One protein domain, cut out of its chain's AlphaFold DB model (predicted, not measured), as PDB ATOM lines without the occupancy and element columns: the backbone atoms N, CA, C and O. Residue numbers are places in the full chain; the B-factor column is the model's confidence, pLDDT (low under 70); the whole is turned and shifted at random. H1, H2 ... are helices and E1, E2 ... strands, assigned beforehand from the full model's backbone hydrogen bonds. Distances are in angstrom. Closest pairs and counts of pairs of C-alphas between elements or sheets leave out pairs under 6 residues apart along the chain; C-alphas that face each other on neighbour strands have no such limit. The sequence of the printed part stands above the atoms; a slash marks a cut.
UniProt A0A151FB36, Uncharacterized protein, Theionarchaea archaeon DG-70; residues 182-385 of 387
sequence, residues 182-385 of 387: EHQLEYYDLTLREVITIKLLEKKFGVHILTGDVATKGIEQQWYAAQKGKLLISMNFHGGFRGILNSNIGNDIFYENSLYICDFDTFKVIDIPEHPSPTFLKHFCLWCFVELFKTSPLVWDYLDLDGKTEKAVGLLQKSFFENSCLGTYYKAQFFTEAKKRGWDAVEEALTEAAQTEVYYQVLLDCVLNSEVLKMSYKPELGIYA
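AT A GLANCE: This is residues 182 to 385 of the 387 residues of an uncharacterized protein of Theionarchaea archaeon DG-70 (UniProt A0A151FB36). A body of helices, H2 beside H5 with H3 close by and H6 and H7 packed on H3, runs on at one end into a small sheet, E3 and E4, set between H1 and H4. The hairpin E1 E2 packs on H2 through E2; H8 and H9 form a tail, of which residues 375 to 380 stick out. The 204 printed residues have nine named helices and four named strands, in the order H1 H2 E1 E2 H3 E3 H4 H5 H6 H7 E4 H8 H9; E1 E2 is antiparallel, E3 E4 parallel, and the class is mostly helix. The whole is compact, with a radius of gyration of the C-alphas of 17.5 A and spans of 53 by 43 by 34 A.

HOW THE PARTS SIT: H1, residues 192 to 205, touches no helix; its closest C-alpha pair with E3, residues 299 to 303, is Ile 196 and Tyr 302, 6.0 A. H2, residues 221 to 237, touches H5, residues 325 to 340, closest at the C-alphas of Ala 225 and Leu 326, 4.3 A, at a tilt of 36 degrees, only just steep. E1, residues 252 to 255, and E2, residues 258 to 261, form a hairpin, with N 253 and O 260 at 2.8 A; the closest C-alphas of H2 and E2 are Gln 227 and Leu 259, 6.7 A. H3, residues 278 to 294, makes with H2 and H5 an up and down bundle, each helix running against the one before; H3 is close to but not clearly touching H5, with the C-alphas of Leu 292 and Gly 327 7.3 A apart. H3 touches H6, residues 346 to 353, at the C-alphas of Lys 282 and Ala 349, 4.5 A, and H7, residues 357 to 364, at Phe 293 and Leu 363, 6.1 A. H4, residues 309 to 323, touches H7 with its residues 313 to 317 alone, closest at the C-alphas of Val 313 and Tyr 360, 6.1 A, and touches H5 only at the corner; helix packing is mostly crossed. E3 and E4, residues 367 to 369, with H4 to H7 between, form a strand-helix-strand unit, two parallel neighbour strands joined through helices, with N 303 and O 368 at 3.0 A. H8, residues 370 to 376, and H9, residues 379 to 384, are close but not clearly touching, with the C-alphas of Lys 374 and Gly 382 6.8 A apart. Every O i to N i+4 pair is within hydrogen-bond range in H1, H2, H3, H5, H6, H7 and H8; H4 has 9 of 11, and H9 0 of 2, with 2 of 3 O i to N i+3 pairs.

IN THESE COORDINATES: H1, 20.1 A long, begins at C-alpha 192, (4.708, -53.174, 21.199). H2 is 23.7 A, H3 24.2 A, H4 21.0 A and H5 22.8 A long. H9 ends at C-alpha 384, (9.373, -61.926, 14.911).

THE WHOLE: The C-alphas farthest apart, of Glu 274 and Ile 383, are 54.6 A apart. The printed part has no cut; the links H1 to H2, H2 to E1 and E2 to H3 are long, and residues 240 to 241 of the second pair antiparallel with 268 to 269 of the third. Mean pLDDT of the printed part is 83.8; residues 186 to 190, 245 to 250, 306 to 310 and 372 to 385 are under 70.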
ATOM      1  N   GLU A 182      -5.318 -35.837  22.265       73.62
ATOM      2  CA  GLU A 182      -4.557 -36.901  21.622       73.62
ATOM      3  C   GLU A 182      -3.035 -36.692  21.698       73.62
ATOM      4  O   GLU A 182      -2.305 -37.680  21.729       73.62
ATOM      5  N   HIS A 183      -2.540 -35.449  21.787       72.38
ATOM      6  CA  HIS A 183      -1.112 -35.149  21.974       72.38
ATOM      7  C   HIS A 183      -0.575 -35.539  23.353       72.38
ATOM      8  O   HIS A 183       0.636 -35.612  23.543       72.38
ATOM      9  N   GLN A 184      -1.470 -35.779  24.306       73.25
ATOM     10  CA  GLN A 184      -1.157 -36.038  25.701       73.25
ATOM     11  C   GLN A 184      -1.337 -37.514  26.069       73.25
ATOM     12  O   GLN A 184      -1.180 -37.851  27.233       73.25
ATOM     13  N   LEU A 185      -1.658 -38.409  25.127       71.06
ATOM     14  CA  LEU A 185      -1.791 -39.833  25.452       71.06
ATOM     15  C   LEU A 185      -0.479 -40.416  25.987       71.06
ATOM     16  O   LEU A 185       0.568 -40.330  25.343       71.06
ATOM     17  N   GLU A 186      -0.582 -41.044  27.149       68.00
ATOM     18  CA  GLU A 186       0.499 -41.680  27.880       68.00
ATOM     19  C   GLU A 186       0.493 -43.175  27.557       68.00
ATOM     20  O   GLU A 186      -0.153 -44.000  28.200       68.00
ATOM     21  N   TYR A 187       1.216 -43.523  26.499       63.00
ATOM     22  CA  TYR A 187       1.687 -44.887  26.318       63.00
ATOM     23  C   TYR A 187       2.905 -45.017  27.232       63.00
ATOM     24  O   TYR A 187       3.781 -44.170  27.118       63.00
ATOM     25  N   TYR A 188       2.944 -46.000  28.136       62.84
ATOM     26  CA  TYR A 188       3.938 -46.190  29.217       62.84
ATOM     27  C   TYR A 188       5.429 -46.326  28.788       62.84
ATOM     28  O   TYR A 188       6.174 -47.105  29.368       62.84
ATOM     29  N   ASP A 189       5.882 -45.645  27.736       64.38
ATOM     30  CA  ASP A 189       7.156 -45.846  27.033       64.38
ATOM     31  C   ASP A 189       7.433 -47.317  26.667       64.38
ATOM     32  O   ASP A 189       8.560 -47.705  26.361       64.38
ATOM     33  N   LEU A 190       6.381 -48.143  26.623       67.56
ATOM     34  CA  LEU A 190       6.464 -49.549  26.262       67.56
ATOM     35  C   LEU A 190       6.544 -49.712  24.744       67.56
ATOM     36  O   LEU A 190       5.814 -49.109  23.949       67.56
ATOM     37  N   THR A 191       7.422 -50.606  24.326       70.00
ATOM     38  CA  THR A 191       7.434 -51.168  22.987       70.00
ATOM     39  C   THR A 191       6.229 -52.087  22.791       70.00
ATOM     40  O   THR A 191       5.756 -52.738  23.722       70.00
ATOM     41  N   LEU A 192       5.771 -52.226  21.547       70.38
ATOM     42  CA  LEU A 192       4.708 -53.174  21.199       70.38
ATOM     43  C   LEU A 192       5.003 -54.602  21.705       70.38
ATOM     44  O   LEU A 192       4.119 -55.285  22.214       70.38
ATOM     45  N   ARG A 193       6.265 -55.039  21.597       74.94
ATOM     46  CA  ARG A 193       6.712 -56.356  22.068       74.94
ATOM     47  C   ARG A 193       6.551 -56.500  23.580       74.94
ATOM     48  O   ARG A 193       6.152 -57.566  24.039       74.94
ATOM     49  N   GLU A 194       6.852 -55.458  24.348       79.69
ATOM     50  CA  GLU A 194       6.694 -55.478  25.806       79.69
ATOM     51  C   GLU A 194       5.223 -55.542  26.199       79.69
ATOM     52  O   GLU A 194       4.881 -56.365  27.038       79.69
ATOM     53  N   VAL A 195       4.346 -54.776  25.539       78.69
ATOM     54  CA  VAL A 195       2.892 -54.843  25.773       78.69
ATOM     55  C   VAL A 195       2.374 -56.266  25.551       78.69
ATOM     56  O   VAL A 195       1.720 -56.827  26.428       78.69
ATOM     57  N   ILE A 196       2.724 -56.886  24.418       82.12
ATOM     58  CA  ILE A 196       2.346 -58.274  24.107       82.12
ATOM     59  C   ILE A 196       2.898 -59.235  25.165       82.12
ATOM     60  O   ILE A 196       2.161 -60.063  25.695       82.12
ATOM     61  N   THR A 197       4.183 -59.113  25.509       84.12
ATOM     62  CA  THR A 197       4.833 -59.989  26.496       84.12
ATOM     63  C   THR A 197       4.152 -59.888  27.858       84.12
ATOM     64  O   THR A 197       3.816 -60.912  28.446       84.12
ATOM     65  N   ILE A 198       3.894 -58.668  28.339       85.75
ATOM     66  CA  ILE A 198       3.188 -58.418  29.599       85.75
ATOM     67  C   ILE A 198       1.810 -59.080  29.560       85.75
ATOM     68  O   ILE A 198       1.477 -59.830  30.469       85.75
ATOM     69  N   LYS A 199       1.046 -58.899  28.477       85.38
ATOM     70  CA  LYS A 199      -0.299 -59.478  28.340       85.38
ATOM     71  C   LYS A 199      -0.319 -61.002  28.312       85.38
ATOM     72  O   LYS A 199      -1.223 -61.623  28.871       85.38
ATOM     73  N   LEU A 200       0.680 -61.626  27.695       85.12
ATOM     74  CA  LEU A 200       0.830 -63.081  27.729       85.12
ATOM     75  C   LEU A 200       1.180 -63.580  29.139       85.12
ATOM     76  O   LEU A 200       0.658 -64.609  29.570       85.12
ATOM     77  N   LEU A 201       2.016 -62.845  29.880       88.44
ATOM     78  CA  LEU A 201       2.355 -63.166  31.270       88.44
ATOM     79  C   LEU A 201       1.154 -62.979  32.208       88.44
ATOM     80  O   LEU A 201       0.886 -63.860  33.018       88.44
ATOM     81  N   GLU A 202       0.397 -61.892  32.057       89.25
ATOM     82  CA  GLU A 202      -0.863 -61.650  32.770       89.25
ATOM     83  C   GLU A 202      -1.823 -62.833  32.635       89.25
ATOM     84  O   GLU A 202      -2.274 -63.384  33.638       89.25
ATOM     85  N   LYS A 203      -2.050 -63.296  31.399       86.69
ATOM     86  CA  LYS A 203      -2.893 -64.468  31.110       86.69
ATOM     87  C   LYS A 203      -2.338 -65.751  31.728       86.69
ATOM     88  O   LYS A 203      -3.101 -66.540  32.278       86.69
ATOM     89  N   LYS A 204      -1.022 -65.965  31.651       90.00
ATOM     90  CA  LYS A 204      -0.358 -67.161  32.192       90.00
ATOM     91  C   LYS A 204      -0.441 -67.244  33.718       90.00
ATOM     92  O   LYS A 204      -0.586 -68.338  34.253       90.00
ATOM     93  N   PHE A 205      -0.301 -66.113  34.404       92.88
ATOM     94  CA  PHE A 205      -0.205 -66.059  35.865       92.88
ATOM     95  C   PHE A 205      -1.483 -65.567  36.556       92.88
ATOM     96  O   PHE A 205      -1.529 -65.560  37.782       92.88
ATOM     97  N   GLY A 206      -2.514 -65.176  35.802       87.94
ATOM     98  CA  GLY A 206      -3.765 -64.650  36.353       87.94
ATOM     99  C   GLY A 206      -3.590 -63.305  37.062       87.94
ATOM    100  O   GLY A 206      -4.234 -63.061  38.078       87.94
ATOM    101  N   VAL A 207      -2.688 -62.456  36.563       86.31
ATOM    102  CA  VAL A 207      -2.410 -61.120  37.118       86.31
ATOM    103  C   VAL A 207      -2.844 -60.032  36.142       86.31
ATOM    104  O   VAL A 207      -2.909 -60.274  34.941       86.31
ATOM    105  N   HIS A 208      -3.107 -58.828  36.646       83.12
ATOM    106  CA  HIS A 208      -3.479 -57.667  35.839       83.12
ATOM    107  C   HIS A 208      -2.546 -56.501  36.173       83.12
ATOM    108  O   HIS A 208      -2.557 -56.000  37.296       83.12
ATOM    109  N   ILE A 209      -1.707 -56.113  35.215       80.12
ATOM    110  CA  ILE A 209      -0.677 -55.074  35.342       80.12
ATOM    111  C   ILE A 209      -1.082 -53.855  34.509       80.12
ATOM    112  O   ILE A 209      -1.109 -52.740  35.018       80.12
ATOM    113  N   LEU A 210      -1.416 -54.066  33.236       79.06
ATOM    114  CA  LEU A 210      -1.935 -53.044  32.337       79.06
ATOM    115  C   LEU A 210      -3.449 -53.226  32.232       79.06
ATOM    116  O   LEU A 210      -3.920 -54.248  31.749       79.06
ATOM    117  N   THR A 211      -4.230 -52.247  32.663       75.94
ATOM    118  CA  THR A 211      -5.700 -52.294  32.596       75.94
ATOM    119  C   THR A 211      -6.231 -50.953  32.127       75.94
ATOM    120  O   THR A 211      -5.575 -49.935  32.341       75.94
ATOM    121  N   GLY A 212      -7.431 -50.935  31.556       81.75
ATOM    122  CA  GLY A 212      -8.062 -49.686  31.142       81.75
ATOM    123  C   GLY A 212      -7.759 -49.289  29.694       81.75
ATOM    124  O   GLY A 212      -7.038 -49.971  28.958       81.75
ATOM    125  N   ASP A 213      -8.287 -48.132  29.302       83.06
ATOM    126  CA  ASP A 213      -7.840 -47.404  28.114       83.06
ATOM    127  C   ASP A 213      -6.438 -46.808  28.319       83.06
ATOM    128  O   ASP A 213      -6.018 -46.534  29.445       83.06
ATOM    129  N   VAL A 214      -5.745 -46.519  27.217       77.44
ATOM    130  CA  VAL A 214      -4.553 -45.665  27.232       77.44
ATOM    131  C   VAL A 214      -4.911 -44.307  27.842       77.44
ATOM    132  O   VAL A 214      -5.788 -43.594  27.343       77.44
ATOM    133  N   ALA A 215      -4.214 -43.950  28.920       74.50
ATOM    134  CA  ALA A 215      -4.465 -42.733  29.674       74.50
ATOM    135  C   ALA A 215      -4.086 -41.478  28.877       74.50
ATOM    136  O   ALA A 215      -3.207 -41.501  28.017       74.50
ATOM    137  N   THR A 216      -4.727 -40.353  29.195       76.94
ATOM    138  CA  THR A 216      -4.308 -39.034  28.708       76.94
ATOM    139  C   THR A 216      -3.647 -38.269  29.846       76.94
ATOM    140  O   THR A 216      -4.272 -38.010  30.871       76.94
ATOM    141  N   LYS A 217      -2.381 -37.893  29.672       78.62
ATOM    142  CA  LYS A 217      -1.568 -37.199  30.668       78.62
ATOM    143  C   LYS A 217      -2.282 -35.956  31.195       78.62
ATOM    144  O   LYS A 217      -2.618 -35.048  30.440       78.62
ATOM    145  N   GLY A 218      -2.450 -35.900  32.514       80.88
ATOM    146  CA  GLY A 218      -3.074 -34.766  33.202       80.88
ATOM    147  C   GLY A 218      -4.603 -34.722  33.119       80.88
ATOM    148  O   GLY A 218      -5.187 -33.736  33.561       80.88
ATOM    149  N   ILE A 219      -5.252 -35.761  32.586       85.25
ATOM    150  CA  ILE A 219      -6.710 -35.897  32.557       85.25
ATOM    151  C   ILE A 219      -7.091 -37.187  33.284       85.25
ATOM    152  O   ILE A 219      -6.623 -38.271  32.946       85.25
ATOM    153  N   GLU A 220      -7.959 -37.065  34.286       88.75
ATOM    154  CA  GLU A 220      -8.487 -38.219  35.012       88.75
ATOM    155  C   GLU A 220      -9.405 -39.038  34.084       88.75
ATOM    156  O   GLU A 220     -10.321 -38.506  33.449       88.75
ATOM    157  N   GLN A 221      -9.108 -40.332  33.953       85.75
ATOM    158  CA  GLN A 221      -9.674 -41.202  32.924       85.75
ATOM    159  C   GLN A 221     -11.165 -41.478  33.124       85.75
ATOM    160  O   GLN A 221     -11.913 -41.490  32.146       85.75
ATOM    161  N   GLN A 222     -11.619 -41.677  34.364       90.25
ATOM    162  CA  GLN A 222     -13.025 -41.946  34.657       90.25
ATOM    163  C   GLN A 222     -13.887 -40.718  34.366       90.25
ATOM    164  O   GLN A 222     -14.930 -40.832  33.720       90.25
ATOM    165  N   TRP A 223     -13.431 -39.537  34.775       91.50
ATOM    166  CA  TRP A 223     -14.046 -38.259  34.462       91.50
ATOM    167  C   TRP A 223     -14.119 -38.053  32.950       91.50
ATOM    168  O   TRP A 223     -15.198 -37.760  32.432       91.50
ATOM    169  N   TYR A 224     -13.015 -38.268  32.226       90.94
ATOM    170  CA  TYR A 224     -12.987 -38.145  30.767       90.94
ATOM    171  C   TYR A 224     -13.988 -39.091  30.104       90.94
ATOM    172  O   TYR A 224     -14.802 -38.647  29.294       90.94
ATOM    173  N   ALA A 225     -13.979 -40.371  30.485       91.81
ATOM    174  CA  ALA A 225     -14.899 -41.377  29.968       91.81
ATOM    175  C   ALA A 225     -16.364 -40.999  30.236       91.81
ATOM    176  O   ALA A 225     -17.201 -41.099  29.337       91.81
ATOM    177  N   ALA A 226     -16.673 -40.495  31.433       93.50
ATOM    178  CA  ALA A 226     -18.015 -40.058  31.799       93.50
ATOM    179  C   ALA A 226     -18.469 -38.818  31.006       93.50
ATOM    180  O   ALA A 226     -19.588 -38.805  30.485       93.50
ATOM    181  N   GLN A 227     -17.621 -37.789  30.875       93.94
ATOM    182  CA  GLN A 227     -17.952 -36.581  30.106       93.94
ATOM    183  C   GLN A 227     -18.103 -36.885  28.618       93.94
ATOM    184  O   GLN A 227     -19.068 -36.451  27.985       93.94
ATOM    185  N   LYS A 228     -17.176 -37.666  28.060       93.69
ATOM    186  CA  LYS A 228     -17.201 -38.059  26.655       93.69
ATOM    187  C   LYS A 228     -18.396 -38.945  26.343       93.69
ATOM    188  O   LYS A 228     -19.108 -38.668  25.386       93.69
ATOM    189  N   GLY A 229     -18.662 -39.951  27.177       94.88
ATOM    190  CA  GLY A 229     -19.840 -40.808  27.060       94.88
ATOM    191  C   GLY A 229     -21.127 -39.985  27.039       94.88
ATOM    192  O   GLY A 229     -21.905 -40.099  26.094       94.88
ATOM    193  N   LYS A 230     -21.288 -39.060  27.995       95.69
ATOM    194  CA  LYS A 230     -22.448 -38.159  28.054       95.69
ATOM    195  C   LYS A 230     -22.599 -37.316  26.786       95.69
ATOM    196  O   LYS A 230     -23.707 -37.184  26.270       95.69
ATOM    197  N   LEU A 231     -21.502 -36.744  26.288       95.62
ATOM    198  CA  LEU A 231     -21.515 -35.900  25.093       95.62
ATOM    199  C   LEU A 231     -21.878 -36.697  23.836       95.62
ATOM    200  O   LEU A 231     -22.728 -36.252  23.070       95.62
ATOM    201  N   LEU A 232     -21.299 -37.889  23.652       95.88
ATOM    202  CA  LEU A 232     -21.610 -38.766  22.520       95.88
ATOM    203  C   LEU A 232     -23.057 -39.264  22.569       95.88
ATOM    204  O   LEU A 232     -23.734 -39.248  21.550       95.88
ATOM    205  N   ILE A 233     -23.558 -39.660  23.742       97.56
ATOM    206  CA  ILE A 233     -24.958 -40.071  23.910       97.56
ATOM    207  C   ILE A 233     -25.895 -38.914  23.574       97.56
ATOM    208  O   ILE A 233     -26.810 -39.084  22.771       97.56
ATOM    209  N   SER A 234     -25.632 -37.725  24.119       97.19
ATOM    210  CA  SER A 234     -26.413 -36.531  23.799       97.19
ATOM    211  C   SER A 234     -26.387 -36.234  22.299       97.19
ATOM    212  O   SER A 234     -27.436 -35.999  21.708       97.19
ATOM    213  N   MET A 235     -25.217 -36.285  21.663       97.62
ATOM    214  CA  MET A 235     -25.072 -36.038  20.230       97.62
ATOM    215  C   MET A 235     -25.861 -37.064  19.401       97.62
ATOM    216  O   MET A 235     -26.728 -36.683  18.613       97.62
ATOM    217  N   ASN A 236     -25.633 -38.355  19.641       97.81
ATOM    218  CA  ASN A 236     -26.182 -39.448  18.842       97.81
ATOM    219  C   ASN A 236     -27.709 -39.543  18.966       97.81
ATOM    220  O   ASN A 236     -28.406 -39.675  17.963       97.81
ATOM    221  N   PHE A 237     -28.263 -39.411  20.176       97.88
ATOM    222  CA  PHE A 237     -29.714 -39.482  20.398       97.88
ATOM    223  C   PHE A 237     -30.478 -38.220  19.955       97.88
ATOM    224  O   PHE A 237     -31.707 -38.261  19.831       97.88
ATOM    225  N   HIS A 238     -29.775 -37.120  19.669       97.81
ATOM    226  CA  HIS A 238     -30.311 -35.971  18.927       97.81
ATOM    227  C   HIS A 238     -30.041 -36.059  17.414       97.81
ATOM    228  O   HIS A 238     -30.431 -35.159  16.671       97.81
ATOM    229  N   GLY A 239     -29.396 -37.133  16.950       97.69
ATOM    230  CA  GLY A 239     -29.176 -37.417  15.535       97.69
ATOM    231  C   GLY A 239     -27.874 -36.893  14.946       97.69
ATOM    232  O   GLY A 239     -27.694 -36.978  13.736       97.69
ATOM    233  N   GLY A 240     -26.972 -36.342  15.755       97.19
ATOM    234  CA  GLY A 240     -25.678 -35.847  15.296       97.19
ATOM    235  C   GLY A 240     -24.646 -36.965  15.234       97.19
ATOM    236  O   GLY A 240     -24.499 -37.718  16.190       97.19
ATOM    237  N   PHE A 241     -23.903 -37.050  14.134       94.81
ATOM    238  CA  PHE A 241     -22.825 -38.027  13.964       94.81
ATOM    239  C   PHE A 241     -21.667 -37.400  13.206       94.81
ATOM    240  O   PHE A 241     -21.885 -36.740  12.190       94.81
ATOM    241  N   ARG A 242     -20.428 -37.626  13.651       89.81
ATOM    242  CA  ARG A 242     -19.247 -37.116  12.939       89.81
ATOM    243  C   ARG A 242     -18.891 -37.994  11.749       89.81
ATOM    244  O   ARG A 242     -18.260 -37.506  10.820       89.81
ATOM    245  N   GLY A 243     -19.358 -39.240  11.736       79.31
ATOM    246  CA  GLY A 243     -19.056 -40.213  10.691       79.31
ATOM    247  C   GLY A 243     -17.772 -40.979  11.007       79.31
ATOM    248  O   GLY A 243     -17.317 -41.009  12.149       79.31
ATOM    249  N   ILE A 244     -17.178 -41.627  10.002       74.00
ATOM    250  CA  ILE A 244     -15.925 -42.362  10.209       74.00
ATOM    251  C   ILE A 244     -14.772 -41.361  10.273       74.00
ATOM    252  O   ILE A 244     -14.386 -40.762   9.272       74.00
ATOM    253  N   LEU A 245     -14.209 -41.197  11.468       67.12
ATOM    254  CA  LEU A 245     -13.071 -40.314  11.690       67.12
ATOM    255  C   LEU A 245     -11.785 -40.901  11.087       67.12
ATOM    256  O   LEU A 245     -11.561 -42.109  11.084       67.12
ATOM    257  N   ASN A 246     -10.879 -40.030  10.648       57.38
ATOM    258  CA  ASN A 246      -9.564 -40.445  10.143       57.38
ATOM    259  C   ASN A 246      -8.573 -40.844  11.261       57.38
ATOM    260  O   ASN A 246      -7.453 -41.257  10.967       57.38
ATOM    261  N   SER A 247      -8.945 -40.705  12.536       57.53
ATOM    262  CA  SER A 247      -8.143 -41.094  13.705       57.53
ATOM    263  C   SER A 247      -9.044 -41.715  14.775       57.53
ATOM    264  O   SER A 247     -10.224 -41.382  14.832       57.53
ATOM    265  N   ASN A 248      -8.499 -42.604  15.616       57.03
ATOM    266  CA  ASN A 248      -9.281 -43.344  16.623       57.03
ATOM    267  C   ASN A 248      -9.480 -42.593  17.946       57.03
ATOM    268  O   ASN A 248     -10.109 -43.107  18.853       57.03
ATOM    269  N   ILE A 249      -8.959 -41.374  18.099       59.12
ATOM    270  CA  ILE A 249      -8.903 -40.695  19.410       59.12
ATOM    271  C   ILE A 249      -9.764 -39.422  19.400       59.12
ATOM    272  O   ILE A 249      -9.561 -38.477  20.155       59.12
ATOM    273  N   GLY A 250     -10.777 -39.392  18.531       61.00
ATOM    274  CA  GLY A 250     -11.939 -38.531  18.722       61.00
ATOM    275  C   GLY A 250     -11.748 -37.035  18.536       61.00
ATOM    276  O   GLY A 250     -12.735 -36.318  18.633       61.00
ATOM    277  N   ASN A 251     -10.539 -36.552  18.238       79.06
ATOM    278  CA  ASN A 251     -10.266 -35.126  18.064       79.06
ATOM    279  C   ASN A 251     -10.839 -34.281  19.225       79.06
ATOM    280  O   ASN A 251     -11.564 -33.314  18.984       79.06
ATOM    281  N   ASP A 252     -10.556 -34.646  20.479       89.06
ATOM    282  CA  ASP A 252     -11.100 -33.922  21.636       89.06
ATOM    283  C   ASP A 252     -10.165 -32.803  22.117       89.06
ATOM    284  O   ASP A 252      -8.951 -32.847  21.918       89.06
ATOM    285  N   ILE A 253     -10.725 -31.806  22.802       90.62
ATOM    286  CA  ILE A 253      -9.987 -30.730  23.468       90.62
ATOM    287  C   ILE A 253     -10.445 -30.650  24.925       90.62
ATOM    288  O   ILE A 253     -11.638 -30.543  25.204       90.62
ATOM    289  N   PHE A 254      -9.482 -30.657  25.847       90.69
ATOM    290  CA  PHE A 254      -9.703 -30.339  27.257       90.69
ATOM    291  C   PHE A 254      -9.307 -28.886  27.527       90.69
ATOM    292  O   PHE A 254      -8.159 -28.486  27.279       90.69
ATOM    293  N   TYR A 255     -10.256 -28.092  28.014       91.19
ATOM    294  CA  TYR A 255     -10.076 -26.671  28.301       91.19
ATOM    295  C   TYR A 255     -10.993 -26.260  29.457       91.19
ATOM    296  O   TYR A 255     -12.150 -26.664  29.475       91.19
ATOM    297  N   GLU A 256     -10.465 -25.511  30.433       89.81
ATOM    298  CA  GLU A 256     -11.224 -25.009  31.597       89.81
ATOM    299  C   GLU A 256     -12.120 -26.078  32.265       89.81
ATOM    300  O   GLU A 256     -13.315 -25.884  32.474       89.81
ATOM    301  N   ASN A 257     -11.538 -27.244  32.582       87.38
ATOM    302  CA  ASN A 257     -12.229 -28.380  33.214       87.38
ATOM    303  C   ASN A 257     -13.441 -28.919  32.433       87.38
ATOM    304  O   ASN A 257     -14.318 -29.557  33.010       87.38
ATOM    305  N   SER A 258     -13.480 -28.684  31.122       91.75
ATOM    306  CA  SER A 258     -14.537 -29.140  30.224       91.75
ATOM    307  C   SER A 258     -13.951 -29.903  29.041       91.75
ATOM    308  O   SER A 258     -12.830 -29.638  28.591       91.75
ATOM    309  N   LEU A 259     -14.717 -30.875  28.544       93.12
ATOM    310  CA  LEU A 259     -14.370 -31.662  27.367       93.12
ATOM    311  C   LEU A 259     -15.194 -31.201  26.165       93.12
ATOM    312  O   LEU A 259     -16.418 -31.102  26.242       93.12
ATOM    313  N   TYR A 260     -14.515 -30.984  25.045       94.00
ATOM    314  CA  TYR A 260     -15.113 -30.582  23.778       94.00
ATOM    315  C   TYR A 260     -14.693 -31.547  22.678       94.00
ATOM    316  O   TYR A 260     -13.548 -31.999  22.659       94.00
ATOM    317  N   ILE A 261     -15.586 -31.811  21.729       92.06
ATOM    318  CA  ILE A 261     -15.264 -32.562  20.511       92.06
ATOM    319  C   ILE A 261     -15.113 -31.603  19.334       92.06
ATOM    320  O   ILE A 261     -15.770 -30.563  19.283       92.06
ATOM    321  N   CYS A 262     -14.215 -31.923  18.404       89.31
ATOM    322  CA  CYS A 262     -14.011 -31.135  17.194       89.31
ATOM    323  C   CYS A 262     -13.860 -32.026  15.955       89.31
ATOM    324  O   CYS A 262     -13.955 -33.250  16.050       89.31
ATOM    325  N   ASP A 263     -13.585 -31.389  14.812       86.19
ATOM    326  CA  ASP A 263     -13.376 -32.032  13.509       86.19
ATOM    327  C   ASP A 263     -14.670 -32.629  12.934       86.19
ATOM    328  O   ASP A 263     -14.976 -33.809  13.089       86.19
ATOM    329  N   PHE A 264     -15.450 -31.768  12.281       92.19
ATOM    330  CA  PHE A 264     -16.809 -32.051  11.822       92.19
ATOM    331  C   PHE A 264     -16.929 -32.022  10.293       92.19
ATOM    332  O   PHE A 264     -18.007 -31.770   9.756       92.19
ATOM    333  N   ASP A 265     -15.841 -32.264   9.559       86.25
ATOM    334  CA  ASP A 265     -15.825 -32.169   8.092       86.25
ATOM    335  C   ASP A 265     -16.718 -33.206   7.390       86.25
ATOM    336  O   ASP A 265     -17.065 -33.015   6.220       86.25
ATOM    337  N   THR A 266     -17.146 -34.241   8.116       88.50
ATOM    338  CA  THR A 266     -18.084 -35.286   7.678       88.50
ATOM    339  C   THR A 266     -19.376 -35.344   8.503       88.50
ATOM    340  O   THR A 266     -20.128 -36.310   8.386       88.50
ATOM    341  N   PHE A 267     -19.669 -34.318   9.313       94.31
ATOM    342  CA  PHE A 267     -20.806 -34.330  10.236       94.31
ATOM    343  C   PHE A 267     -22.165 -34.425   9.530       94.31
ATOM    344  O   PHE A 267     -22.460 -33.686   8.588       94.31
ATOM    345  N   LYS A 268     -23.025 -35.322  10.002       95.00
ATOM    346  CA  LYS A 268     -24.352 -35.590   9.437       95.00
ATOM    347  C   LYS A 268     -25.410 -35.480  10.529       95.00
ATOM    348  O   LYS A 268     -25.143 -35.809  11.686       95.00
ATOM    349  N   VAL A 269     -26.611 -35.046  10.142       97.00
ATOM    350  CA  VAL A 269     -27.787 -35.049  11.026       97.00
ATOM    351  C   VAL A 269     -28.829 -36.025  10.497       97.00
ATOM    352  O   VAL A 269     -29.316 -35.899   9.370       97.00
ATOM    353  N   ILE A 270     -29.163 -37.002  11.332       96.12
ATOM    354  CA  ILE A 270     -30.153 -38.041  11.073       96.12
ATOM    355  C   ILE A 270     -31.390 -37.751  11.916       96.12
ATOM    356  O   ILE A 270     -31.289 -37.567  13.125       96.12
ATOM    357  N   ASP A 271     -32.562 -37.729  11.288       95.00
ATOM    358  CA  ASP A 271     -33.812 -37.545  12.019       95.00
ATOM    359  C   ASP A 271     -34.088 -38.798  12.864       95.00
ATOM    360  O   ASP A 271     -34.154 -39.913  12.340       95.00
ATOM    361  N   ILE A 272     -34.219 -38.615  14.179       96.06
ATOM    362  CA  ILE A 272     -34.456 -39.704  15.126       96.06
ATOM    363  C   ILE A 272     -35.968 -39.842  15.360       96.06
ATOM    364  O   ILE A 272     -36.556 -38.951  15.973       96.06
ATOM    365  N   PRO A 273     -36.618 -40.922  14.887       95.12
ATOM    366  CA  PRO A 273     -38.046 -41.123  15.096       95.12
ATOM    367  C   PRO A 273     -38.337 -41.491  16.555       95.12
ATOM    368  O   PRO A 273     -37.528 -42.139  17.219       95.12
ATOM    369  N   GLU A 274     -39.525 -41.132  17.040       93.81
ATOM    370  CA  GLU A 274     -39.994 -41.530  18.376       93.81
ATOM    371  C   GLU A 274     -40.161 -43.055  18.474       93.81
ATOM    372  O   GLU A 274     -39.710 -43.673  19.438       93.81
ATOM    373  N   HIS A 275     -40.718 -43.666  17.422       95.31
ATOM    374  CA  HIS A 275     -40.921 -45.110  17.288       95.31
ATOM    375  C   HIS A 275     -40.132 -45.654  16.084       95.31
ATOM    376  O   HIS A 275     -40.669 -45.744  14.976       95.31
ATOM    377  N   PRO A 276     -38.835 -45.961  16.253       96.88
ATOM    378  CA  PRO A 276     -37.993 -46.447  15.169       96.88
ATOM    379  C   PRO A 276     -38.394 -47.854  14.721       96.88
ATOM    380  O   PRO A 276     -38.753 -48.709  15.528       96.88
ATOM    381  N   SER A 277     -38.260 -48.119  13.421       97.00
ATOM    382  CA  SER A 277     -38.356 -49.481  12.896       97.00
ATOM    383  C   SER A 277     -37.136 -50.321  13.312       97.00
ATOM    384  O   SER A 277     -36.067 -49.758  13.572       97.00
ATOM    385  N   PRO A 278     -37.233 -51.664  13.292       96.00
ATOM    386  CA  PRO A 278     -36.082 -52.538  13.539       96.00
ATOM    387  C   PRO A 278     -34.890 -52.231  12.621       96.00
ATOM    388  O   PRO A 278     -33.753 -52.121  13.077       96.00
ATOM    389  N   THR A 279     -35.151 -51.979  11.332       96.00
ATOM    390  CA  THR A 279     -34.117 -51.574  10.367       96.00
ATOM    391  C   THR A 279     -33.436 -50.273  10.785       96.00
ATOM    392  O   THR A 279     -32.210 -50.195  10.767       96.00
ATOM    393  N   PHE A 280     -34.202 -49.258  11.203       97.38
ATOM    394  CA  PHE A 280     -33.619 -48.010  11.690       97.38
ATOM    395  C   PHE A 280     -32.726 -48.257  12.909       97.38
ATOM    396  O   PHE A 280     -31.587 -47.792  12.922       97.38
ATOM    397  N   LEU A 281     -33.215 -49.012  13.902       97.88
ATOM    398  CA  LEU A 281     -32.467 -49.316  15.124       97.88
ATOM    399  C   LEU A 281     -31.134 -49.997  14.818       97.88
ATOM    400  O   LEU A 281     -30.118 -49.602  15.380       97.88
ATOM    401  N   LYS A 282     -31.102 -50.951  13.884       97.25
ATOM    402  CA  LYS A 282     -29.860 -51.610  13.461       97.25
ATOM    403  C   LYS A 282     -28.823 -50.610  12.948       97.25
ATOM    404  O   LYS A 282     -27.680 -50.618  13.403       97.25
ATOM    405  N   HIS A 283     -29.204 -49.731  12.020       96.75
ATOM    406  CA  HIS A 283     -28.277 -48.738  11.466       96.75
ATOM    407  C   HIS A 283     -27.899 -47.659  12.485       96.75
ATOM    408  O   HIS A 283     -26.754 -47.213  12.504       96.75
ATOM    409  N   PHE A 284     -28.828 -47.282  13.363       97.56
ATOM    410  CA  PHE A 284     -28.570 -46.369  14.469       97.56
ATOM    411  C   PHE A 284     -27.549 -46.949  15.456       97.56
ATOM    412  O   PHE A 284     -26.565 -46.281  15.772       97.56
ATOM    413  N   CYS A 285     -27.724 -48.205  15.883       97.56
ATOM    414  CA  CYS A 285     -26.760 -48.932  16.708       97.56
ATOM    415  C   CYS A 285     -25.397 -49.010  16.014       97.56
ATOM    416  O   CYS A 285     -24.381 -48.684  16.623       97.56
ATOM    417  N   LEU A 286     -25.368 -49.372  14.729       96.00
ATOM    418  CA  LEU A 286     -24.126 -49.441  13.963       96.00
ATOM    419  C   LEU A 286     -23.365 -48.111  13.993       96.00
ATOM    420  O   LEU A 286     -22.191 -48.078  14.347       96.00
ATOM    421  N   TRP A 287     -24.043 -47.011  13.673       95.38
ATOM    422  CA  TRP A 287     -23.447 -45.677  13.664       95.38
ATOM    423  C   TRP A 287     -22.978 -45.231  15.044       95.38
ATOM    424  O   TRP A 287     -21.865 -44.731  15.177       95.38
ATOM    425  N   CYS A 288     -23.789 -45.459  16.078       96.56
ATOM    426  CA  CYS A 288     -23.445 -45.133  17.458       96.56
ATOM    427  C   CYS A 288     -22.159 -45.821  17.918       96.56
ATOM    428  O   CYS A 288     -21.313 -45.196  18.554       96.56
ATOM    429  N   PHE A 289     -22.011 -47.110  17.609       95.19
ATOM    430  CA  PHE A 289     -20.852 -47.880  18.047       95.19
ATOM    431  C   PHE A 289     -19.633 -47.669  17.144       95.19
ATOM    432  O   PHE A 289     -18.522 -47.625  17.659       95.19
ATOM    433  N   VAL A 290     -19.809 -47.420  15.842       91.25
ATOM    434  CA  VAL A 290     -18.714 -46.940  14.979       91.25
ATOM    435  C   VAL A 290     -18.177 -45.601  15.490       91.25
ATOM    436  O   VAL A 290     -16.968 -45.449  15.635       91.25
ATOM    437  N   GLU A 291     -19.057 -44.653  15.821       92.12
ATOM    438  CA  GLU A 291     -18.677 -43.363  16.407       92.12
ATOM    439  C   GLU A 291     -17.929 -43.557  17.734       92.12
ATOM    440  O   GLU A 291     -16.868 -42.964  17.914       92.12
ATOM    441  N   LEU A 292     -18.428 -44.429  18.626       93.62
ATOM    442  CA  LEU A 292     -17.762 -44.804  19.880       93.62
ATOM    443  C   LEU A 292     -16.347 -45.344  19.637       93.62
ATOM    444  O   LEU A 292     -15.392 -44.883  20.253       93.62
ATOM    445  N   PHE A 293     -16.190 -46.320  18.753       88.88
ATOM    446  CA  PHE A 293     -14.906 -46.968  18.512       88.88
ATOM    447  C   PHE A 293     -13.900 -46.020  17.851       88.88
ATOM    448  O   PHE A 293     -12.788 -45.865  18.343       88.88
ATOM    449  N   LYS A 294     -14.309 -45.267  16.820       84.44
ATOM    450  CA  LYS A 294     -13.451 -44.257  16.165       84.44
ATOM    451  C   LYS A 294     -13.069 -43.092  17.077       84.44
ATOM    452  O   LYS A 294     -12.241 -42.267  16.705       84.44
ATOM    453  N   THR A 295     -13.675 -42.984  18.249       84.62
ATOM    454  CA  THR A 295     -13.353 -41.949  19.226       84.62
ATOM    455  C   THR A 295     -12.727 -42.521  20.497       84.62
ATOM    456  O   THR A 295     -12.384 -41.753  21.393       84.62
ATOM    457  N   SER A 296     -12.565 -43.841  20.603       84.69
ATOM    458  CA  SER A 296     -12.039 -44.489  21.802       84.69
ATOM    459  C   SER A 296     -10.517 -44.593  21.771       84.69
ATOM    460  O   SER A 296      -9.950 -45.065  20.784       84.69
ATOM    461  N   PRO A 297      -9.821 -44.227  22.863       79.38
ATOM    462  CA  PRO A 297      -8.429 -44.617  23.009       79.38
ATOM    463  C   PRO A 297      -8.295 -46.144  22.919       79.38
ATOM    464  O   PRO A 297      -9.221 -46.890  23.239       79.38
ATOM    465  N   LEU A 298      -7.120 -46.601  22.490       79.44
ATOM    466  CA  LEU A 298      -6.785 -48.023  22.487       79.44
ATOM    467  C   LEU A 298      -6.921 -48.581  23.913       79.44
ATOM    468  O   LEU A 298      -6.507 -47.919  24.865       79.44
ATOM    469  N   VAL A 299      -7.440 -49.798  24.068       84.31
ATOM    470  CA  VAL A 299      -7.399 -50.501  25.359       84.31
ATOM    471  C   VAL A 299      -6.078 -51.236  25.541       84.31
ATOM    472  O   VAL A 299      -5.505 -51.767  24.585       84.31
ATOM    473  N   TRP A 300      -5.596 -51.306  26.780       81.19
ATOM    474  CA  TRP A 300      -4.446 -52.133  27.124       81.19
ATOM    475  C   TRP A 300      -4.841 -53.610  27.170       81.19
ATOM    476  O   TRP A 300      -5.022 -54.190  28.237       81.19
ATOM    477  N   ASP A 301      -4.938 -54.239  26.005       84.94
ATOM    478  CA  ASP A 301      -5.063 -55.688  25.861       84.94
ATOM    479  C   ASP A 301      -4.298 -56.178  24.624       84.94
ATOM    480  O   ASP A 301      -3.871 -55.375  23.803       84.94
ATOM    481  N   TYR A 302      -4.097 -57.489  24.501       85.00
ATOM    482  CA  TYR A 302      -3.601 -58.129  23.290       85.00
ATOM    483  C   TYR A 302      -4.384 -59.409  23.000       85.00
ATOM    484  O   TYR A 302      -4.412 -60.337  23.820       85.00
ATOM    485  N   LEU A 303      -4.966 -59.485  21.803       85.06
ATOM    486  CA  LEU A 303      -5.649 -60.677  21.309       85.06
ATOM    487  C   LEU A 303      -4.879 -61.316  20.157       85.06
ATOM    488  O   LEU A 303      -4.585 -60.672  19.149       85.06
ATOM    489  N   ASP A 304      -4.608 -62.612  20.283       84.31
ATOM    490  CA  ASP A 304      -4.177 -63.400  19.139       84.31
ATOM    491  C   ASP A 304      -5.407 -63.959  18.420       84.31
ATOM    492  O   ASP A 304      -6.177 -64.728  19.002       84.31
ATOM    493  N   LEU A 305      -5.641 -63.503  17.189       81.25
ATOM    494  CA  LEU A 305      -6.858 -63.805  16.439       81.25
ATOM    495  C   LEU A 305      -6.717 -64.991  15.473       81.25
ATOM    496  O   LEU A 305      -7.731 -65.396  14.912       81.25
ATOM    497  N   ASP A 306      -5.519 -65.569  15.287       67.56
ATOM    498  CA  ASP A 306      -5.252 -66.832  14.555       67.56
ATOM    499  C   ASP A 306      -6.053 -67.073  13.247       67.56
ATOM    500  O   ASP A 306      -6.295 -68.209  12.841       67.56
ATOM    501  N   GLY A 307      -6.500 -66.016  12.559       56.75
ATOM    502  CA  GLY A 307      -7.337 -66.114  11.357       56.75
ATOM    503  C   GLY A 307      -8.771 -66.634  11.569       56.75
ATOM    504  O   GLY A 307      -9.419 -67.004  10.592       56.75
ATOM    505  N   LYS A 308      -9.302 -66.681  12.802       55.91
ATOM    506  CA  LYS A 308     -10.685 -67.124  13.097       55.91
ATOM    507  C   LYS A 308     -11.643 -65.934  13.225       55.91
ATOM    508  O   LYS A 308     -12.015 -65.543  14.331       55.91
ATOM    509  N   THR A 309     -12.074 -65.386  12.091       60.44
ATOM    510  CA  THR A 309     -12.885 -64.154  11.990       60.44
ATOM    511  C   THR A 309     -14.229 -64.208  12.731       60.44
ATOM    512  O   THR A 309     -14.572 -63.256  13.428       60.44
ATOM    513  N   GLU A 310     -14.968 -65.322  12.687       61.53
ATOM    514  CA  GLU A 310     -16.300 -65.405  13.327       61.53
ATOM    515  C   GLU A 310     -16.253 -65.325  14.864       61.53
ATOM    516  O   GLU A 310     -17.149 -64.765  15.492       61.53
ATOM    517  N   LYS A 311     -15.189 -65.842  15.496       70.44
ATOM    518  CA  LYS A 311     -14.991 -65.714  16.954       70.44
ATOM    519  C   LYS A 311     -14.279 -64.414  17.337       70.44
ATOM    520  O   LYS A 311     -14.334 -64.023  18.502       70.44
ATOM    521  N   ALA A 312     -13.630 -63.745  16.382       80.12
ATOM    522  CA  ALA A 312     -12.831 -62.552  16.633       80.12
ATOM    523  C   ALA A 312     -13.685 -61.373  17.114       80.12
ATOM    524  O   ALA A 312     -13.313 -60.733  18.094       80.12
ATOM    525  N   VAL A 313     -14.852 -61.129  16.502       85.12
ATOM    526  CA  VAL A 313     -15.751 -60.026  16.898       85.12
ATOM    527  C   VAL A 313     -16.135 -60.135  18.374       85.12
ATOM    528  O   VAL A 313     -15.963 -59.178  19.123       85.12
ATOM    529  N   GLY A 314     -16.595 -61.309  18.815       87.56
ATOM    530  CA  GLY A 314     -17.002 -61.520  20.205       87.56
ATOM    531  C   GLY A 314     -15.846 -61.354  21.197       87.56
ATOM    532  O   GLY A 314     -16.028 -60.760  22.258       87.56
ATOM    533  N   LEU A 315     -14.642 -61.823  20.844       88.69
ATOM    534  CA  LEU A 315     -13.439 -61.643  21.665       88.69
ATOM    535  C   LEU A 315     -13.023 -60.169  21.761       88.69
ATOM    536  O   LEU A 315     -12.739 -59.690  22.857       88.69
ATOM    537  N   LEU A 316     -13.029 -59.450  20.637       89.25
ATOM    538  CA  LEU A 316     -12.717 -58.022  20.579       89.25
ATOM    539  C   LEU A 316     -13.738 -57.196  21.360       89.25
ATOM    540  O   LEU A 316     -13.350 -56.334  22.139       89.25
ATOM    541  N   GLN A 317     -15.036 -57.475  21.198       91.88
ATOM    542  CA  GLN A 317     -16.095 -56.785  21.935       91.88
ATOM    543  C   GLN A 317     -15.945 -57.015  23.432       91.88
ATOM    544  O   GLN A 317     -16.011 -56.064  24.206       91.88
ATOM    545  N   LYS A 318     -15.732 -58.271  23.838       91.25
ATOM    546  CA  LYS A 318     -15.512 -58.620  25.237       91.25
ATOM    547  C   LYS A 318     -14.320 -57.844  25.798       91.25
ATOM    548  O   LYS A 318     -14.485 -57.114  26.767       91.25
ATOM    549  N   SER A 319     -13.167 -57.931  25.134       90.56
ATOM    550  CA  SER A 319     -11.953 -57.214  25.528       90.56
ATOM    551  C   SER A 319     -12.185 -55.704  25.626       90.56
ATOM    552  O   SER A 319     -11.876 -55.099  26.652       90.56
ATOM    553  N   PHE A 320     -12.799 -55.097  24.609       92.50
ATOM    554  CA  PHE A 320     -13.072 -53.666  24.588       92.50
ATOM    555  C   PHE A 320     -14.011 -53.239  25.721       92.50
ATOM    556  O   PHE A 320     -13.677 -52.324  26.459       92.50
ATOM    557  N   PHE A 321     -15.163 -53.887  25.913       92.88
ATOM    558  CA  PHE A 321     -16.128 -53.458  26.935       92.88
ATOM    559  C   PHE A 321     -15.724 -53.812  28.373       92.88
ATOM    560  O   PHE A 321     -16.237 -53.177  29.294       92.88
ATOM    561  N   GLU A 322     -14.842 -54.798  28.573       90.25
ATOM    562  CA  GLU A 322     -14.272 -55.127  29.888       90.25
ATOM    563  C   GLU A 322     -13.121 -54.188  30.274       90.25
ATOM    564  O   GLU A 322     -12.947 -53.904  31.457       90.25
ATOM    565  N   ASN A 323     -12.353 -53.687  29.298       89.50
ATOM    566  CA  ASN A 323     -11.171 -52.859  29.558       89.50
ATOM    567  C   ASN A 323     -11.365 -51.365  29.261       89.50
ATOM    568  O   ASN A 323     -10.612 -50.558  29.788       89.50
ATOM    569  N   SER A 324     -12.332 -50.958  28.437       91.88
ATOM    570  CA  SER A 324     -12.544 -49.547  28.095       91.88
ATOM    571  C   SER A 324     -13.480 -48.867  29.087       91.88
ATOM    572  O   SER A 324     -14.679 -49.147  29.097       91.88
ATOM    573  N   CYS A 325     -12.980 -47.890  29.848       91.88
ATOM    574  CA  CYS A 325     -13.830 -47.059  30.700       91.88
ATOM    575  C   CYS A 325     -14.878 -46.317  29.858       91.88
ATOM    576  O   CYS A 325     -16.055 -46.286  30.226       91.88
ATOM    577  N   LEU A 326     -14.480 -45.748  28.713       92.88
ATOM    578  CA  LEU A 326     -15.409 -45.064  27.808       92.88
ATOM    579  C   LEU A 326     -16.458 -46.031  27.250       92.88
ATOM    580  O   LEU A 326     -17.647 -45.715  27.278       92.88
ATOM    581  N   GLY A 327     -16.034 -47.209  26.788       94.56
ATOM    582  CA  GLY A 327     -16.921 -48.248  26.277       94.56
ATOM    583  C   GLY A 327     -17.969 -48.671  27.304       94.56
ATOM    584  O   GLY A 327     -19.158 -48.717  26.980       94.56
ATOM    585  N   THR A 328     -17.559 -48.915  28.553       92.50
ATOM    586  CA  THR A 328     -18.470 -49.269  29.650       92.50
ATOM    587  C   THR A 328     -19.466 -48.143  29.947       92.50
ATOM    588  O   THR A 328     -20.676 -48.389  29.956       92.50
ATOM    589  N   TYR A 329     -18.991 -46.904  30.143       93.62
ATOM    590  CA  TYR A 329     -19.858 -45.756  30.439       93.62
ATOM    591  C   TYR A 329     -20.848 -45.477  29.307       93.62
ATOM    592  O   TYR A 329     -22.045 -45.315  29.556       93.62
ATOM    593  N   TYR A 330     -20.365 -45.452  28.063       97.12
ATOM    594  CA  TYR A 330     -21.198 -45.200  26.894       97.12
ATOM    595  C   TYR A 330     -22.266 -46.282  26.737       97.12
ATOM    596  O   TYR A 330     -23.440 -45.956  26.595       97.12
ATOM    597  N   LYS A 331     -21.892 -47.568  26.815       96.25
ATOM    598  CA  LYS A 331     -22.835 -48.686  26.666       96.25
ATOM    599  C   LYS A 331     -23.952 -48.621  27.712       96.25
ATOM    600  O   LYS A 331     -25.123 -48.741  27.360       96.25
ATOM    601  N   ALA A 332     -23.613 -48.377  28.979       95.25
ATOM    602  CA  ALA A 332     -24.605 -48.254  30.047       95.25
ATOM    603  C   ALA A 332     -25.573 -47.075  29.819       95.25
ATOM    604  O   ALA A 332     -26.791 -47.219  29.964       95.25
ATOM    605  N   GLN A 333     -25.051 -45.910  29.422       96.94
ATOM    606  CA  GLN A 333     -25.879 -44.736  29.129       96.94
ATOM    607  C   GLN A 333     -26.727 -44.916  27.864       96.94
ATOM    608  O   GLN A 333     -27.879 -44.490  27.852       96.94
ATOM    609  N   PHE A 334     -26.205 -45.595  26.842       98.19
ATOM    610  CA  PHE A 334     -26.925 -45.918  25.613       98.19
ATOM    611  C   PHE A 334     -28.196 -46.718  25.896       98.19
ATOM    612  O   PHE A 334     -29.282 -46.303  25.493       98.19
ATOM    613  N   PHE A 335     -28.089 -47.812  26.655       97.50
ATOM    614  CA  PHE A 335     -29.262 -48.609  27.028       97.50
ATOM    615  C   PHE A 335     -30.210 -47.858  27.960       97.50
ATOM    616  O   PHE A 335     -31.426 -47.990  27.839       97.50
ATOM    617  N   THR A 336     -29.677 -47.022  28.853       97.19
ATOM    618  CA  THR A 336     -30.506 -46.161  29.707       97.19
ATOM    619  C   THR A 336     -31.346 -45.193  28.872       97.19
ATOM    620  O   THR A 336     -32.537 -45.032  29.128       97.19
ATOM    621  N   GLU A 337     -30.749 -44.555  27.868       97.88
ATOM    622  CA  GLU A 337     -31.434 -43.592  27.007       97.88
ATOM    623  C   GLU A 337     -32.418 -44.274  26.047       97.88
ATOM    624  O   GLU A 337     -33.555 -43.825  25.915       97.88
ATOM    625  N   ALA A 338     -32.046 -45.417  25.463       97.50
ATOM    626  CA  ALA A 338     -32.956 -46.231  24.659       97.50
ATOM    627  C   ALA A 338     -34.183 -46.690  25.471       97.50
ATOM    628  O   ALA A 338     -35.315 -46.568  25.005       97.50
ATOM    629  N   LYS A 339     -33.980 -47.122  26.725       97.06
ATOM    630  CA  LYS A 339     -35.069 -47.501  27.637       97.06
ATOM    631  C   LYS A 339     -35.999 -46.330  27.954       97.06
ATOM    632  O   LYS A 339     -37.212 -46.509  27.958       97.06
ATOM    633  N   LYS A 340     -35.466 -45.125  28.189       97.06
ATOM    634  CA  LYS A 340     -36.294 -43.919  28.399       97.06
ATOM    635  C   LYS A 340     -37.187 -43.599  27.200       97.06
ATOM    636  O   LYS A 340     -38.261 -43.039  27.389       97.06
ATOM    637  N   ARG A 341     -36.746 -43.949  25.990       96.38
ATOM    638  CA  ARG A 341     -37.504 -43.779  24.743       96.38
ATOM    639  C   ARG A 341     -38.426 -44.960  24.416       96.38
ATOM    640  O   ARG A 341     -39.125 -44.907  23.411       96.38
ATOM    641  N   GLY A 342     -38.444 -46.010  25.243       96.62
ATOM    642  CA  GLY A 342     -39.251 -47.213  25.011       96.62
ATOM    643  C   GLY A 342     -38.778 -48.050  23.818       96.62
ATOM    644  O   GLY A 342     -39.593 -48.641  23.117       96.62
ATOM    645  N   TRP A 343     -37.475 -48.053  23.521       96.81
ATOM    646  CA  TRP A 343     -36.906 -48.806  22.400       96.81
ATOM    647  C   TRP A 343     -36.462 -50.207  22.838       96.81
ATOM    648  O   TRP A 343     -35.271 -50.474  22.995       96.81
ATOM    649  N   ASP A 344     -37.424 -51.111  23.020       91.50
ATOM    650  CA  ASP A 344     -37.179 -52.441  23.600       91.50
ATOM    651  C   ASP A 344     -36.329 -53.366  22.704       91.50
ATOM    652  O   ASP A 344     -35.591 -54.213  23.200       91.50
ATOM    653  N   ALA A 345     -36.360 -53.170  21.380       95.00
ATOM    654  CA  ALA A 345     -35.622 -53.991  20.409       95.00
ATOM    655  C   ALA A 345     -34.144 -53.577  20.219       95.00
ATOM    656  O   ALA A 345     -33.464 -54.059  19.313       95.00
ATOM    657  N   VAL A 346     -33.623 -52.650  21.032       96.56
ATOM    658  CA  VAL A 346     -32.283 -52.077  20.821       96.56
ATOM    659  C   VAL A 346     -31.147 -53.090  21.042       96.56
ATOM    660  O   VAL A 346     -30.121 -53.020  20.366       96.56
ATOM    661  N   GLU A 347     -31.319 -54.048  21.959       95.25
ATOM    662  CA  GLU A 347     -30.324 -55.100  22.230       95.25
ATOM    663  C   GLU A 347     -30.181 -56.069  21.051       95.25
ATOM    664  O   GLU A 347     -29.063 -56.389  20.630       95.25
ATOM    665  N   GLU A 348     -31.307 -56.482  20.469       96.81
ATOM    666  CA  GLU A 348     -31.342 -57.301  19.255       96.81
ATOM    667  C   GLU A 348     -30.717 -56.540  18.079       96.81
ATOM    668  O   GLU A 348     -29.800 -57.040  17.425       96.81
ATOM    669  N   ALA A 349     -31.101 -55.274  17.891       97.19
ATOM    670  CA  ALA A 349     -30.549 -54.419  16.846       97.19
ATOM    671  C   ALA A 349     -29.028 -54.209  16.974       97.19
ATOM    672  O   ALA A 349     -28.321 -54.154  15.965       97.19
ATOM    673  N   LEU A 350     -28.497 -54.102  18.199       95.50
ATOM    674  CA  LEU A 350     -27.053 -54.032  18.429       95.50
ATOM    675  C   LEU A 350     -26.360 -55.355  18.082       95.50
ATOM    676  O   LEU A 350     -25.278 -55.342  17.494       95.50
ATOM    677  N   THR A 351     -26.982 -56.485  18.421       94.25
ATOM    678  CA  THR A 351     -26.467 -57.818  18.080       94.25
ATOM    679  C   THR A 351     -26.380 -57.990  16.566       94.25
ATOM    680  O   THR A 351     -25.357 -58.451  16.062       94.25
ATOM    681  N   GLU A 352     -27.395 -57.541  15.828       94.38
ATOM    682  CA  GLU A 352     -27.367 -57.513  14.367       94.38
ATOM    683  C   GLU A 352     -26.314 -56.554  13.799       94.38
ATOM    684  O   GLU A 352     -25.629 -56.887  12.832       94.38
ATOM    685  N   ALA A 353     -26.182 -55.353  14.368       94.19
ATOM    686  CA  ALA A 353     -25.197 -54.368  13.925       94.19
ATOM    687  C   ALA A 353     -23.758 -54.887  14.083       94.19
ATOM    688  O   ALA A 353     -22.914 -54.644  13.217       94.19
ATOM    689  N   ALA A 354     -23.493 -55.650  15.149       92.19
ATOM    690  CA  ALA A 354     -22.195 -56.261  15.415       92.19
ATOM    691  C   ALA A 354     -21.771 -57.305  14.367       92.19
ATOM    692  O   ALA A 354     -20.582 -57.579  14.244       92.19
ATOM    693  N   GLN A 355     -22.710 -57.849  13.584       90.50
ATOM    694  CA  GLN A 355     -22.413 -58.789  12.493       90.50
ATOM    695  C   GLN A 355     -21.965 -58.097  11.198       90.50
ATOM    696  O   GLN A 355     -21.678 -58.761  10.204       90.50
ATOM    697  N   THR A 356     -21.942 -56.764  11.161       89.88
ATOM    698  CA  THR A 356     -21.523 -56.030   9.963       89.88
ATOM    699  C   THR A 356     -20.003 -55.923   9.872       89.88
ATOM    700  O   THR A 356     -19.305 -55.743  10.871       89.88
ATOM    701  N   GLU A 357     -19.483 -55.966   8.647       86.69
ATOM    702  CA  GLU A 357     -18.046 -55.849   8.387       86.69
ATOM    703  C   GLU A 357     -17.472 -54.529   8.915       86.69
ATOM    704  O   GLU A 357     -16.419 -54.520   9.546       86.69
ATOM    705  N   VAL A 358     -18.182 -53.410   8.732       85.88
ATOM    706  CA  VAL A 358     -17.705 -52.099   9.198       85.88
ATOM    707  C   VAL A 358     -17.569 -52.039  10.722       85.88
ATOM    708  O   VAL A 358     -16.624 -51.431  11.220       85.88
ATOM    709  N   TYR A 359     -18.455 -52.709  11.468       89.88
ATOM    710  CA  TYR A 359     -18.342 -52.809  12.923       89.88
ATOM    711  C   TYR A 359     -17.054 -53.536  13.317       89.88
ATOM    712  O   TYR A 359     -16.299 -53.042  14.152       89.88
ATOM    713  N   TYR A 360     -16.781 -54.678  12.679       85.69
ATOM    714  CA  TYR A 360     -15.561 -55.451  12.907       85.69
ATOM    715  C   TYR A 360     -14.299 -54.644  12.581       85.69
ATOM    716  O   TYR A 360     -13.416 -54.515  13.427       85.69
ATOM    717  N   GLN A 361     -14.248 -54.045  11.389       80.88
ATOM    718  CA  GLN A 361     -13.091 -53.286  10.904       80.88
ATOM    719  C   GLN A 361     -12.734 -52.117  11.826       80.88
ATOM    720  O   GLN A 361     -11.569 -51.875  12.120       80.88
ATOM    721  N   VAL A 362     -13.743 -51.405  12.323       81.88
ATOM    722  CA  VAL A 362     -13.536 -50.268  13.222       81.88
ATOM    723  C   VAL A 362     -13.179 -50.716  14.649       81.88
ATOM    724  O   VAL A 362     -12.465 -50.011  15.361       81.88
ATOM    725  N   LEU A 363     -13.645 -51.885  15.086       85.56
ATOM    726  CA  LEU A 363     -13.325 -52.424  16.407       85.56
ATOM    727  C   LEU A 363     -11.891 -52.975  16.494       85.56
ATOM    728  O   LEU A 363     -11.256 -52.844  17.542       85.56
ATOM    729  N   LEU A 364     -11.358 -53.542  15.401       80.81
ATOM    730  CA  LEU A 364      -9.955 -53.987  15.299       80.81
ATOM    731  C   LEU A 364      -8.958 -52.889  15.693       80.81
ATOM    732  O   LEU A 364      -7.890 -53.154  16.236       80.81
ATOM    733  N   ASP A 365      -9.348 -51.652  15.441       76.38
ATOM    734  CA  ASP A 365      -8.598 -50.426  15.658       76.38
ATOM    735  C   ASP A 365      -8.549 -49.980  17.140       76.38
ATOM    736  O   ASP A 365      -7.761 -49.097  17.496       76.38
ATOM    737  N   CYS A 366      -9.377 -50.584  18.004       81.88
ATOM    738  CA  CYS A 366      -9.520 -50.243  19.426       81.88
ATOM    739  C   CYS A 366      -8.808 -51.222  20.370       81.88
ATOM    740  O   CYS A 366      -8.530 -50.871  21.518       81.88
ATOM    741  N   VAL A 367      -8.506 -52.437  19.906       82.25
ATOM    742  CA  VAL A 367      -7.866 -53.502  20.691       82.25
ATOM    743  C   VAL A 367      -6.652 -54.004  19.925       82.25
ATOM    744  O   VAL A 367      -6.777 -54.436  18.781       82.25
ATOM    745  N   LEU A 368      -5.471 -53.998  20.543       78.38
ATOM    746  CA  LEU A 368      -4.276 -54.514  19.882       78.38
ATOM    747  C   LEU A 368      -4.436 -56.013  19.579       78.38
ATOM    748  O   LEU A 368      -4.781 -56.809  20.454       78.38
ATOM    749  N   ASN A 369      -4.159 -56.411  18.339       82.12
ATOM    750  CA  ASN A 369      -4.390 -57.780  17.896       82.12
ATOM    751  C   ASN A 369      -3.418 -58.236  16.799       82.12
ATOM    752  O   ASN A 369      -2.810 -57.415  16.108       82.12
ATOM    753  N   SER A 370      -3.259 -59.552  16.634       77.50
ATOM    754  CA  SER A 370      -2.308 -60.121  15.666       77.50
ATOM    755  C   SER A 370      -2.651 -59.840  14.193       77.50
ATOM    756  O   SER A 370      -1.740 -59.820  13.366       77.50
ATOM    757  N   GLU A 371      -3.910 -59.566  13.847       75.06
ATOM    758  CA  GLU A 371      -4.351 -59.262  12.476       75.06
ATOM    759  C   GLU A 371      -3.900 -57.865  12.028       75.06
ATOM    760  O   GLU A 371      -3.178 -57.732  11.037       75.06
ATOM    761  N   VAL A 372      -4.203 -56.833  12.822       68.19
ATOM    762  CA  VAL A 372      -3.759 -55.451  12.571       68.19
ATOM    763  C   VAL A 372      -2.236 -55.373  12.501       68.19
ATOM    764  O   VAL A 372      -1.692 -54.656  11.658       68.19
ATOM    765  N   LEU A 373      -1.527 -56.141  13.337       67.00
ATOM    766  CA  LEU A 373      -0.065 -56.184  13.310       67.00
ATOM    767  C   LEU A 373       0.490 -56.745  11.996       67.00
ATOM    768  O   LEU A 373       1.451 -56.191  11.464       67.00
ATOM    769  N   LYS A 374      -0.127 -57.798  11.447       66.38
ATOM    770  CA  LYS A 374       0.259 -58.380  10.151       66.38
ATOM    771  C   LYS A 374      -0.016 -57.427   8.987       66.38
ATOM    772  O   LYS A 374       0.763 -57.387   8.041       66.38
ATOM    773  N   MET A 375      -1.103 -56.657   9.057       60.34
ATOM    774  CA  MET A 375      -1.509 -55.732   7.991       60.34
ATOM    775  C   MET A 375      -0.755 -54.394   8.015       60.34
ATOM    776  O   MET A 375      -0.519 -53.804   6.963       60.34
ATOM    777  N   SER A 376      -0.377 -53.903   9.199       51.53
ATOM    778  CA  SER A 376       0.109 -52.523   9.384       51.53
ATOM    779  C   SER A 376       1.634 -52.384   9.436       51.53
ATOM    780  O   SER A 376       2.152 -51.277   9.282       51.53
ATOM    781  N   TYR A 377       2.377 -53.472   9.664       44.53
ATOM    782  CA  TYR A 377       3.835 -53.442   9.825       44.53
ATOM    783  C   TYR A 377       4.525 -54.264   8.724       44.53
ATOM    784  O   TYR A 377       4.018 -55.296   8.295       44.53
ATOM    785  N   LYS A 378       5.677 -53.783   8.225       33.66
ATOM    786  CA  LYS A 378       6.397 -54.386   7.085       33.66
ATOM    787  C   LYS A 378       6.665 -55.897   7.283       33.66
ATOM    788  O   LYS A 378       6.995 -56.291   8.403       33.66
ATOM    789  N   PRO A 379       6.677 -56.710   6.202       33.75
ATOM    790  CA  PRO A 379       6.912 -58.164   6.247       33.75
ATOM    791  C   PRO A 379       8.201 -58.589   6.968       33.75
ATOM    792  O   PRO A 379       8.259 -59.653   7.571       33.75
ATOM    793  N   GLU A 380       9.224 -57.734   6.959       31.75
ATOM    794  CA  GLU A 380      10.522 -57.943   7.618       31.75
ATOM    795  C   GLU A 380      10.413 -58.022   9.159       31.75
ATOM    796  O   GLU A 380      11.251 -58.640   9.809       31.75
ATOM    797  N   LEU A 381       9.359 -57.441   9.752       29.20
ATOM    798  CA  LEU A 381       9.008 -57.606  11.172       29.20
ATOM    799  C   LEU A 381       8.065 -58.797  11.413       29.20
ATOM    800  O   LEU A 381       7.917 -59.230  12.555       29.20
ATOM    801  N   GLY A 382       7.490 -59.371  10.349       28.45
ATOM    802  CA  GLY A 382       6.705 -60.610  10.385       28.45
ATOM    803  C   GLY A 382       7.524 -61.836  10.796       28.45
ATOM    804  O   GLY A 382       6.961 -62.815  11.275       28.45
ATOM    805  N   ILE A 383       8.856 -61.750  10.711       27.52
ATOM    806  CA  ILE A 383       9.790 -62.798  11.149       27.52
ATOM    807  C   ILE A 383       9.823 -62.922  12.688       27.52
ATOM    808  O   ILE A 383      10.123 -63.987  13.209       27.52
ATOM    809  N   TYR A 384       9.446 -61.878  13.439       29.42
ATOM    810  CA  TYR A 384       9.373 -61.926  14.911       29.42
ATOM    811  C   TYR A 384       7.985 -62.302  15.456       29.42
ATOM    812  O   TYR A 384       7.805 -62.352  16.671       29.42
ATOM    813  N   ALA A 385       7.006 -62.534  14.574       32.16
ATOM    814  CA  ALA A 385       5.638 -62.936  14.920       32.16
ATOM    815  C   ALA A 385       5.360 -64.422  14.630       32.16
ATOM    816  O   ALA A 385       4.252 -64.903  14.849       32.16
TER     817      ALA A 385